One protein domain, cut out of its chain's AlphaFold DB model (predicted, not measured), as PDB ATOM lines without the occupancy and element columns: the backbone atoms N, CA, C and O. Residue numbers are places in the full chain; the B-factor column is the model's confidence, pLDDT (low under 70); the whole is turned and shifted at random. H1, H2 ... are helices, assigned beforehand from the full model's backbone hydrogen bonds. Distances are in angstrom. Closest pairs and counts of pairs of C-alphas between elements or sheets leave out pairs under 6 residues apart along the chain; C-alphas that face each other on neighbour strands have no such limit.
ATOM      1  N   GLU A   2     -17.557 -52.272  23.515       58.19
ATOM      2  CA  GLU A   2     -17.823 -51.692  22.198       58.19
ATOM      3  C   GLU A   2     -19.200 -51.019  22.258       58.19
ATOM      4  O   GLU A   2     -20.138 -51.627  22.767       58.19
ATOM      5  N   LEU A   3     -19.302 -49.757  21.829       60.34
ATOM      6  CA  LEU A   3     -20.587 -49.058  21.789       60.34
ATOM      7  C   LEU A   3     -21.483 -49.723  20.747       60.34
ATOM      8  O   LEU A   3     -21.032 -50.010  19.633       60.34
ATOM      9  N   THR A   4     -22.749 -49.922  21.090       77.88
ATOM     10  CA  THR A   4     -23.767 -50.336  20.129       77.88
ATOM     11  C   THR A   4     -23.908 -49.280  19.033       77.88
ATOM     12  O   THR A   4     -23.575 -48.103  19.205       77.88
ATOM     13  N   ARG A   5     -24.432 -49.686  17.875       72.19
ATOM     14  CA  ARG A   5     -24.650 -48.770  16.748       72.19
ATOM     15  C   ARG A   5     -25.549 -47.587  17.130       72.19
ATOM     16  O   ARG A   5     -25.340 -46.484  16.644       72.19
ATOM     17  N   GLU A   6     -26.522 -47.809  18.006       69.81
ATOM     18  CA  GLU A   6     -27.439 -46.770  18.484       69.81
ATOM     19  C   GLU A   6     -26.727 -45.741  19.368       69.81
ATOM     20  O   GLU A   6     -26.895 -44.537  19.175       69.81
ATOM     21  N   GLU A   7     -25.866 -46.195  20.280       72.12
ATOM     22  CA  GLU A   7     -25.066 -45.311  21.135       72.12
ATOM     23  C   GLU A   7     -24.081 -44.461  20.321       72.12
ATOM     24  O   GLU A   7     -23.897 -43.279  20.613       72.12
ATOM     25  N   GLN A   8     -23.484 -45.034  19.269       77.00
ATOM     26  CA  GLN A   8     -22.601 -44.304  18.353       77.00
ATOM     27  C   GLN A   8     -23.349 -43.198  17.598       77.00
ATOM     28  O   GLN A   8     -22.861 -42.072  17.516       77.00
ATOM     29  N   LEU A   9     -24.548 -43.499  17.088       78.19
ATOM     30  CA  LEU A   9     -25.390 -42.514  16.404       78.19
ATOM     31  C   LEU A   9     -25.819 -41.388  17.348       78.19
ATOM     32  O   LEU A   9     -25.784 -40.217  16.972       78.19
ATOM     33  N   HIS A  10     -26.182 -41.723  18.587       80.56
ATOM     34  CA  HIS A  10     -26.548 -40.727  19.588       80.56
ATOM     35  C   HIS A  10     -25.384 -39.772  19.894       80.56
ATOM     36  O   HIS A  10     -25.564 -38.553  19.871       80.56
ATOM     37  N   ALA A  11     -24.181 -40.313  20.109       83.31
ATOM     38  CA  ALA A  11     -22.981 -39.513  20.338       83.31
ATOM     39  C   ALA A  11     -22.662 -38.597  19.144       83.31
ATOM     40  O   ALA A  11     -22.402 -37.411  19.344       83.31
ATOM     41  N   GLN A  12     -22.758 -39.116  17.915       86.25
ATOM     42  CA  GLN A  12     -22.531 -38.345  16.690       86.25
ATOM     43  C   GLN A  12     -23.490 -37.150  16.576       86.25
ATOM     44  O   GLN A  12     -23.060 -36.036  16.273       86.25
ATOM     45  N   VAL A  13     -24.787 -37.358  16.833       88.94
ATOM     46  CA  VAL A  13     -25.794 -36.286  16.752       88.94
ATOM     47  C   VAL A  13     -25.532 -35.202  17.804       88.94
ATOM     48  O   VAL A  13     -25.606 -34.016  17.478       88.94
ATOM     49  N   ILE A  14     -25.186 -35.584  19.040       89.88
ATOM     50  CA  ILE A  14     -24.849 -34.627  20.109       89.88
ATOM     51  C   ILE A  14     -23.594 -33.829  19.749       89.88
ATOM     52  O   ILE A  14     -23.614 -32.598  19.800       89.88
ATOM     53  N   GLU A  15     -22.515 -34.511  19.364       91.31
ATOM     54  CA  GLU A  15     -21.250 -33.864  19.006       91.31
ATOM     55  C   GLU A  15     -21.456 -32.863  17.868       91.31
ATOM     56  O   GLU A  15     -20.945 -31.738  17.907       91.31
ATOM     57  N   ARG A  16     -22.264 -33.232  16.873       93.50
ATOM     58  CA  ARG A  16     -22.581 -32.335  15.769       93.50
ATOM     59  C   ARG A  16     -23.424 -31.144  16.211       93.50
ATOM     60  O   ARG A  16     -23.132 -30.028  15.797       93.50
ATOM     61  N   ALA A  17     -24.405 -31.338  17.092       94.38
ATOM     62  CA  ALA A  17     -25.190 -30.237  17.650       94.38
ATOM     63  C   ALA A  17     -24.341 -29.236  18.456       94.38
ATOM     64  O   ALA A  17     -24.650 -28.044  18.468       94.38
ATOM     65  N   TRP A  18     -23.256 -29.677  19.096       94.06
ATOM     66  CA  TRP A  18     -22.324 -28.764  19.765       94.06
ATOM     67  C   TRP A  18     -21.448 -27.968  18.795       94.06
ATOM     68  O   TRP A  18     -21.168 -26.799  19.056       94.06
ATOM     69  N   ASN A  19     -21.028 -28.576  17.685       96.56
ATOM     70  CA  ASN A  19     -20.042 -27.987  16.774       96.56
ATOM     71  C   ASN A  19     -20.650 -27.277  15.548       96.56
ATOM     72  O   ASN A  19     -19.957 -26.501  14.890       96.56
ATOM     73  N   ASP A  20     -21.926 -27.513  15.240       97.25
ATOM     74  CA  ASP A  20     -22.629 -26.955  14.082       97.25
ATOM     75  C   ASP A  20     -23.951 -26.300  14.521       97.25
ATOM     76  O   ASP A  20     -24.953 -26.954  14.828       97.25
ATOM     77  N   ALA A  21     -23.950 -24.965  14.557       96.12
ATOM     78  CA  ALA A  21     -25.095 -24.174  15.003       96.12
ATOM     79  C   ALA A  21     -26.302 -24.270  14.055       96.12
ATOM     80  O   ALA A  21     -27.446 -24.200  14.515       96.12
ATOM     81  N   ASP A  22     -26.069 -24.438  12.749       97.31
ATOM     82  CA  ASP A  22     -27.147 -24.601  11.774       97.31
ATOM     83  C   ASP A  22     -27.774 -25.989  11.909       97.31
ATOM     84  O   ASP A  22     -29.003 -26.103  11.935       97.31
ATOM     85  N   PHE A  23     -26.949 -27.023  12.095       97.31
ATOM     86  CA  PHE A  23     -27.422 -28.364  12.430       97.31
ATOM     87  C   PHE A  23     -28.246 -28.356  13.715       97.31
ATOM     88  O   PHE A  23     -29.372 -28.844  13.704       97.31
ATOM     89  N   LYS A  24     -27.755 -27.740  14.801       97.00
ATOM     90  CA  LYS A  24     -28.500 -27.650  16.067       97.00
ATOM     91  C   LYS A  24     -29.849 -26.953  15.894       97.00
ATOM     92  O   LYS A  24     -30.866 -27.455  16.368       97.00
ATOM     93  N   ARG A  25     -29.884 -25.819  15.183       97.50
ATOM     94  CA  ARG A  25     -31.135 -25.096  14.896       97.50
ATOM     95  C   ARG A  25     -32.122 -25.973  14.124       97.50
ATOM     96  O   ARG A  25     -33.305 -25.992  14.459       97.50
ATOM     97  N   ASN A  26     -31.644 -26.701  13.117       97.44
ATOM     98  CA  ASN A  26     -32.473 -27.608  12.325       97.44
ATOM     99  C   ASN A  26     -32.945 -28.810  13.151       97.44
ATOM    100  O   ASN A  26     -34.114 -29.169  13.060       97.44
ATOM    101  N   LEU A  27     -32.084 -29.367  14.004       95.94
ATOM    102  CA  LEU A  27     -32.399 -30.489  14.883       95.94
ATOM    103  C   LEU A  27     -33.515 -30.129  15.871       95.94
ATOM    104  O   LEU A  27     -34.421 -30.925  16.082       95.94
ATOM    105  N   ILE A  28     -33.495 -28.920  16.433       96.56
ATOM    106  CA  ILE A  28     -34.557 -28.435  17.328       96.56
ATOM    107  C   ILE A  28     -35.869 -28.222  16.557       96.56
ATOM    108  O   ILE A  28     -36.941 -28.601  17.026       96.56
ATOM    109  N   ALA A  29     -35.802 -27.626  15.362       97.31
ATOM    110  CA  ALA A  29     -36.992 -27.303  14.574       97.31
ATOM    111  C   ALA A  29     -37.647 -28.536  13.920       97.31
ATOM    112  O   ALA A  29     -38.871 -28.661  13.922       97.31
ATOM    113  N   ASN A  30     -36.832 -29.437  13.367       96.56
ATOM    114  CA  ASN A  30     -37.227 -30.587  12.552       96.56
ATOM    115  C   ASN A  30     -36.366 -31.818  12.910       96.56
ATOM    116  O   ASN A  30     -35.538 -32.255  12.102       96.56
ATOM    117  N   PRO A  31     -36.532 -32.398  14.112       93.12
ATOM    118  CA  PRO A  31     -35.611 -33.407  14.633       93.12
ATOM    119  C   PRO A  31     -35.562 -34.680  13.791       93.12
ATOM    120  O   PRO A  31     -34.479 -35.172  13.496       93.12
ATOM    121  N   VAL A  32     -36.721 -35.183  13.357       90.19
ATOM    122  CA  VAL A  32     -36.809 -36.404  12.542       90.19
ATOM    123  C   VAL A  32     -36.066 -36.221  11.222       90.19
ATOM    124  O   VAL A  32     -35.149 -36.975  10.930       90.19
ATOM    125  N   GLU A  33     -36.408 -35.185  10.457       94.38
ATOM    126  CA  GLU A  33     -35.781 -34.916   9.159       94.38
ATOM    127  C   GLU A  33     -34.270 -34.687   9.291       94.38
ATOM    128  O   GLU A  33     -33.492 -35.225   8.506       94.38
ATOM    129  N   THR A  34     -33.850 -33.940  10.315       93.94
ATOM    130  CA  THR A  34     -32.435 -33.632  10.544       93.94
ATOM    131  C   THR A  34     -31.634 -34.883  10.894       93.94
ATOM    132  O   THR A  34     -30.551 -35.084  10.346       93.94
ATOM    133  N   ILE A  35     -32.166 -35.750  11.763       88.62
ATOM    134  CA  ILE A  35     -31.510 -37.012  12.118       88.62
ATOM    135  C   ILE A  35     -31.456 -37.928  10.900       88.62
ATOM    136  O   ILE A  35     -30.381 -38.413  10.573       88.62
ATOM    137  N   GLU A  36     -32.570 -38.134  10.195       88.81
ATOM    138  CA  GLU A  36     -32.620 -39.005   9.012       88.81
ATOM    139  C   GLU A  36     -31.646 -38.563   7.913       88.81
ATOM    140  O   GLU A  36     -31.017 -39.408   7.274       88.81
ATOM    141  N   ALA A  37     -31.495 -37.250   7.714       91.06
ATOM    142  CA  ALA A  37     -30.518 -36.687   6.790       91.06
ATOM    143  C   ALA A  37     -29.070 -36.951   7.235       91.06
ATOM    144  O   ALA A  37     -28.219 -37.221   6.389       91.06
ATOM    145  N   GLU A  38     -28.797 -36.910   8.542       85.25
ATOM    146  CA  GLU A  38     -27.467 -37.173   9.105       85.25
ATOM    147  C   GLU A  38     -27.065 -38.644   8.985       85.25
ATOM    148  O   GLU A  38     -25.935 -38.962   8.614       85.25
ATOM    149  N   ILE A  39     -27.991 -39.552   9.296       82.88
ATOM    150  CA  ILE A  39     -27.703 -40.987   9.400       82.88
ATOM    151  C   ILE A  39     -28.006 -41.754   8.105       82.88
ATOM    152  O   ILE A  39     -27.650 -42.926   7.979       82.88
ATOM    153  N   GLY A  40     -28.684 -41.116   7.144       81.69
ATOM    154  CA  GLY A  40     -29.034 -41.688   5.841       81.69
ATOM    155  C   GLY A  40     -30.075 -42.812   5.891       81.69
ATOM    156  O   GLY A  40     -30.214 -43.566   4.929       81.69
ATOM    157  N   GLN A  41     -30.799 -42.954   7.001       81.31
ATOM    158  CA  GLN A  41     -31.822 -43.979   7.211       81.31
ATOM    159  C   GLN A  41     -33.041 -43.386   7.919       81.31
ATOM    160  O   GLN A  41     -32.925 -42.412   8.658       81.31
ATOM    161  N   LYS A  42     -34.212 -43.989   7.692       80.12
ATOM    162  CA  LYS A  42     -35.462 -43.596   8.349       80.12
ATOM    163  C   LYS A  42     -35.447 -43.993   9.819       80.12
ATOM    164  O   LYS A  42     -35.042 -45.110  10.144       80.12
ATOM    165  N   ILE A  43     -35.921 -43.101  10.686       77.81
ATOM    166  CA  ILE A  43     -36.124 -43.420  12.102       77.81
ATOM    167  C   ILE A  43     -37.585 -43.791  12.331       77.81
ATOM    168  O   ILE A  43     -38.495 -43.176  11.779       77.81
ATOM    169  N   ASN A  44     -37.813 -44.825  13.137       75.06
ATOM    170  CA  ASN A  44     -39.161 -45.272  13.447       75.06
ATOM    171  C   ASN A  44     -39.646 -44.576  14.720       75.06
ATOM    172  O   ASN A  44     -39.153 -44.866  15.808       75.06
ATOM    173  N   ILE A  45     -40.596 -43.653  14.580       76.75
ATOM    174  CA  ILE A  45     -41.277 -43.031  15.718       76.75
ATOM    175  C   ILE A  45     -42.588 -43.789  15.952       76.75
ATOM    176  O   ILE A  45     -43.336 -43.978  14.988       76.75
ATOM    177  N   PRO A  46     -42.881 -44.234  17.189       74.12
ATOM    178  CA  PRO A  46     -44.146 -44.885  17.504       74.12
ATOM    179  C   PRO A  46     -45.356 -44.047  17.076       74.12
ATOM    180  O   PRO A  46     -45.339 -42.816  17.129       74.12
ATOM    181  N   GLU A  47     -46.424 -44.721  16.652       71.38
ATOM    182  CA  GLU A  47     -47.638 -44.049  16.197       71.38
ATOM    183  C   GLU A  47     -48.227 -43.160  17.304       71.38
ATOM    184  O   GLU A  47     -48.375 -43.574  18.452       71.38
ATOM    185  N   GLY A  48     -48.559 -41.917  16.950       77.94
ATOM    186  CA  GLY A  48     -49.090 -40.926  17.888       77.94
ATOM    187  C   GLY A  48     -48.034 -40.227  18.750       77.94
ATOM    188  O   GLY A  48     -48.374 -39.274  19.452       77.94
ATOM    189  N   GLU A  49     -46.765 -40.633  18.674       79.00
ATOM    190  CA  GLU A  49     -45.666 -39.960  19.360       79.00
ATOM    191  C   GLU A  49     -44.947 -38.961  18.444       79.00
ATOM    192  O   GLU A  49     -44.958 -39.057  17.215       79.00
ATOM    193  N   LYS A  50     -44.325 -37.951  19.057       84.75
ATOM    194  CA  LYS A  50     -43.524 -36.938  18.368       84.75
ATOM    195  C   LYS A  50     -42.180 -36.813  19.063       84.75
ATOM    196  O   LYS A  50     -42.128 -36.610  20.274       84.75
ATOM    197  N   LEU A  51     -41.105 -36.849  18.282       85.06
ATOM    198  CA  LEU A  51     -39.778 -36.508  18.774       85.06
ATOM    199  C   LEU A  51     -39.665 -34.989  18.978       85.06
ATOM    200  O   LEU A  51     -39.966 -34.209  18.071       85.06
ATOM    201  N   VAL A  52     -39.229 -34.584  20.169       88.31
ATOM    202  CA  VAL A  52     -38.965 -33.190  20.545       88.31
ATOM    203  C   VAL A  52     -37.529 -33.096  21.046       88.31
ATOM    204  O   VAL A  52     -37.099 -33.941  21.829       88.31
ATOM    205  N   VAL A  53     -36.800 -32.079  20.588       92.00
ATOM    206  CA  VAL A  53     -35.427 -31.787  21.015       92.00
ATOM    207  C   VAL A  53     -35.417 -30.423  21.691       92.00
ATOM    208  O   VAL A  53     -35.886 -29.448  21.110       92.00
ATOM    209  N   GLU A  54     -34.872 -30.372  22.903       90.94
ATOM    210  CA  GLU A  54     -34.710 -29.151  23.694       90.94
ATOM    211  C   GLU A  54     -33.218 -28.910  23.939       90.94
ATOM    212  O   GLU A  54     -32.503 -29.823  24.364       90.94
ATOM    213  N   ASP A  55     -32.745 -27.692  23.675       91.56
ATOM    214  CA  ASP A  55     -31.356 -27.314  23.937       91.56
ATOM    215  C   ASP A  55     -31.175 -26.936  25.409       91.56
ATOM    216  O   ASP A  55     -31.642 -25.893  25.867       91.56
ATOM    217  N   GLN A  56     -30.465 -27.786  26.146       91.12
ATOM    218  CA  GLN A  56     -30.197 -27.596  27.570       91.12
ATOM    219  C   GLN A  56     -28.811 -26.990  27.843       91.12
ATOM    220  O   GLN A  56     -28.270 -27.164  28.929       91.12
ATOM    221  N   SER A  57     -28.213 -26.280  26.878       87.00
ATOM    222  CA  SER A  57     -26.871 -25.697  27.033       87.00
ATOM    223  C   SER A  57     -26.808 -24.389  27.842       87.00
ATOM    224  O   SER A  57     -25.722 -23.846  28.017       87.00
ATOM    225  N   ASP A  58     -27.945 -23.828  28.257       90.00
ATOM    226  CA  ASP A  58     -28.012 -22.584  29.042       90.00
ATOM    227  C   ASP A  58     -27.677 -22.861  30.515       90.00
ATOM    228  O   ASP A  58     -28.488 -23.434  31.245       90.00
ATOM    229  N   ASP A  59     -26.485 -22.444  30.944       90.69
ATOM    230  CA  ASP A  59     -25.927 -22.697  32.279       90.69
ATOM    231  C   ASP A  59     -26.658 -21.967  33.419       90.69
ATOM    232  O   ASP A  59     -26.497 -22.316  34.590       90.69
ATOM    233  N   SER A  60     -27.514 -20.996  33.093       94.06
ATOM    234  CA  SER A  60     -28.373 -20.311  34.063       94.06
ATOM    235  C   SER A  60     -29.659 -21.080  34.384       94.06
ATOM    236  O   SER A  60     -30.410 -20.685  35.283       94.06
ATOM    237  N   LYS A  61     -29.936 -22.174  33.659       88.44
ATOM    238  CA  LYS A  61     -31.163 -22.967  33.776       88.44
ATOM    239  C   LYS A  61     -30.873 -24.372  34.286       88.44
ATOM    240  O   LYS A  61     -29.939 -25.039  33.861       88.44
TER     241      LYS A  61
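This is residues 2 to 61 of the 113 residues of the protein "Lactobin A/cerein 7B family class IIb bacteriocin" of Aquimarina brevivitae (UniProt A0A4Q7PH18). Three helices joined by tight turns make a small triangle: H1, the longest, meets H2 at a corner, and H3 turns back from H2 to cross H1 near the middle of its length. After H3 the backbone leaves the helices in a long tail, residues 40 to 61, which swings out in a wide loop around residues 46 to 49, folds back past H2 near residues 52 to 54 and runs on to the end of the printed part. The printed part has 60 residues, with three named helices in the order H1, H2, H3 and no named strand, and its class is all helix, with 33 of the 60 residues in the helices. It is only just compact, close to loose, with a radius of gyration of the C-alphas of 12.4 A, and the C-alphas span 34 by 33 by 20 A along their three main axes.

The printed part begins at Glu 2, whose C-alpha is at (-17.823, -51.692, 22.198). H1 is residues 5 to 19, Arg 5 to Asn 19, 15 residues that cover 21.3 A from first to last C-alpha. C-alpha 5 is at (-24.650, -48.770, 16.748) and C-alpha 19 at (-20.042, -27.987, 16.774), and the helix runs mostly along y. After Asp 20 comes H2, residues 21 to 29, Ala 21 to Ala 29, 12.3 A from first to last C-alpha, and it runs mostly toward lower x. After Asn 30 comes H3, residues 31 to 39, Pro 31 to Ile 39, 12.1 A from first to last C-alpha. It ends with C-alpha 39 at (-27.703, -40.987, 9.400). Residues 40 to 61, which hold no named element, follow to the end of the printed part at Lys 61.

H1 and H2 are joined by a tight link of one residue, and they touch only at the corner by that link. H1 touches H2 with residues 16 to 18 alone, and the closest C-alphas of the two are those of Ala 17 and Lys 24, 4.5 A apart. Their lines stand at a steep tilt of 61 degrees, and they run opposite ways. H2 and H3 are also joined by a tight link of one residue. They touch, and their closest C-alphas are those of Leu 27 and Thr 34, 5.4 A apart. Their lines stand at a steep tilt of 49 degrees, and they run opposite ways, with their centres 10.4 A apart. H1 and H3 only just touch, with 3 pairs of C-alphas within 8 A. H1 touches H3 with residues 9 to 13 alone, and the closest C-alphas are those of Val 13 and Ile 35, 7.4 A apart. Their lines are about perpendicular at 72 degrees, only just past a steep tilt. In H1, H2 and H3 every pair of O of residue i and N of residue i+4 is within hydrogen-bond range.

The two C-alphas farthest apart in the domain are those of Gln 41 and Ser 60, 36.0 A apart, both in the stretch after H3. The C-alphas of Glu 2 and Lys 61, the first and last printed residues, are 33.7 A apart. The C-alphas of residues 40 to 61 lie 7 to 23 A from the mean of all C-alphas. The printed part has no cut, and both links between the helices are tight. The mean pLDDT of the printed part is 86.5. Confidence in this predicted model is low, under 70, at residues 2 to 3 and residue 6, while the mean is 85 in H1, 97 in H2 and 90 in H3.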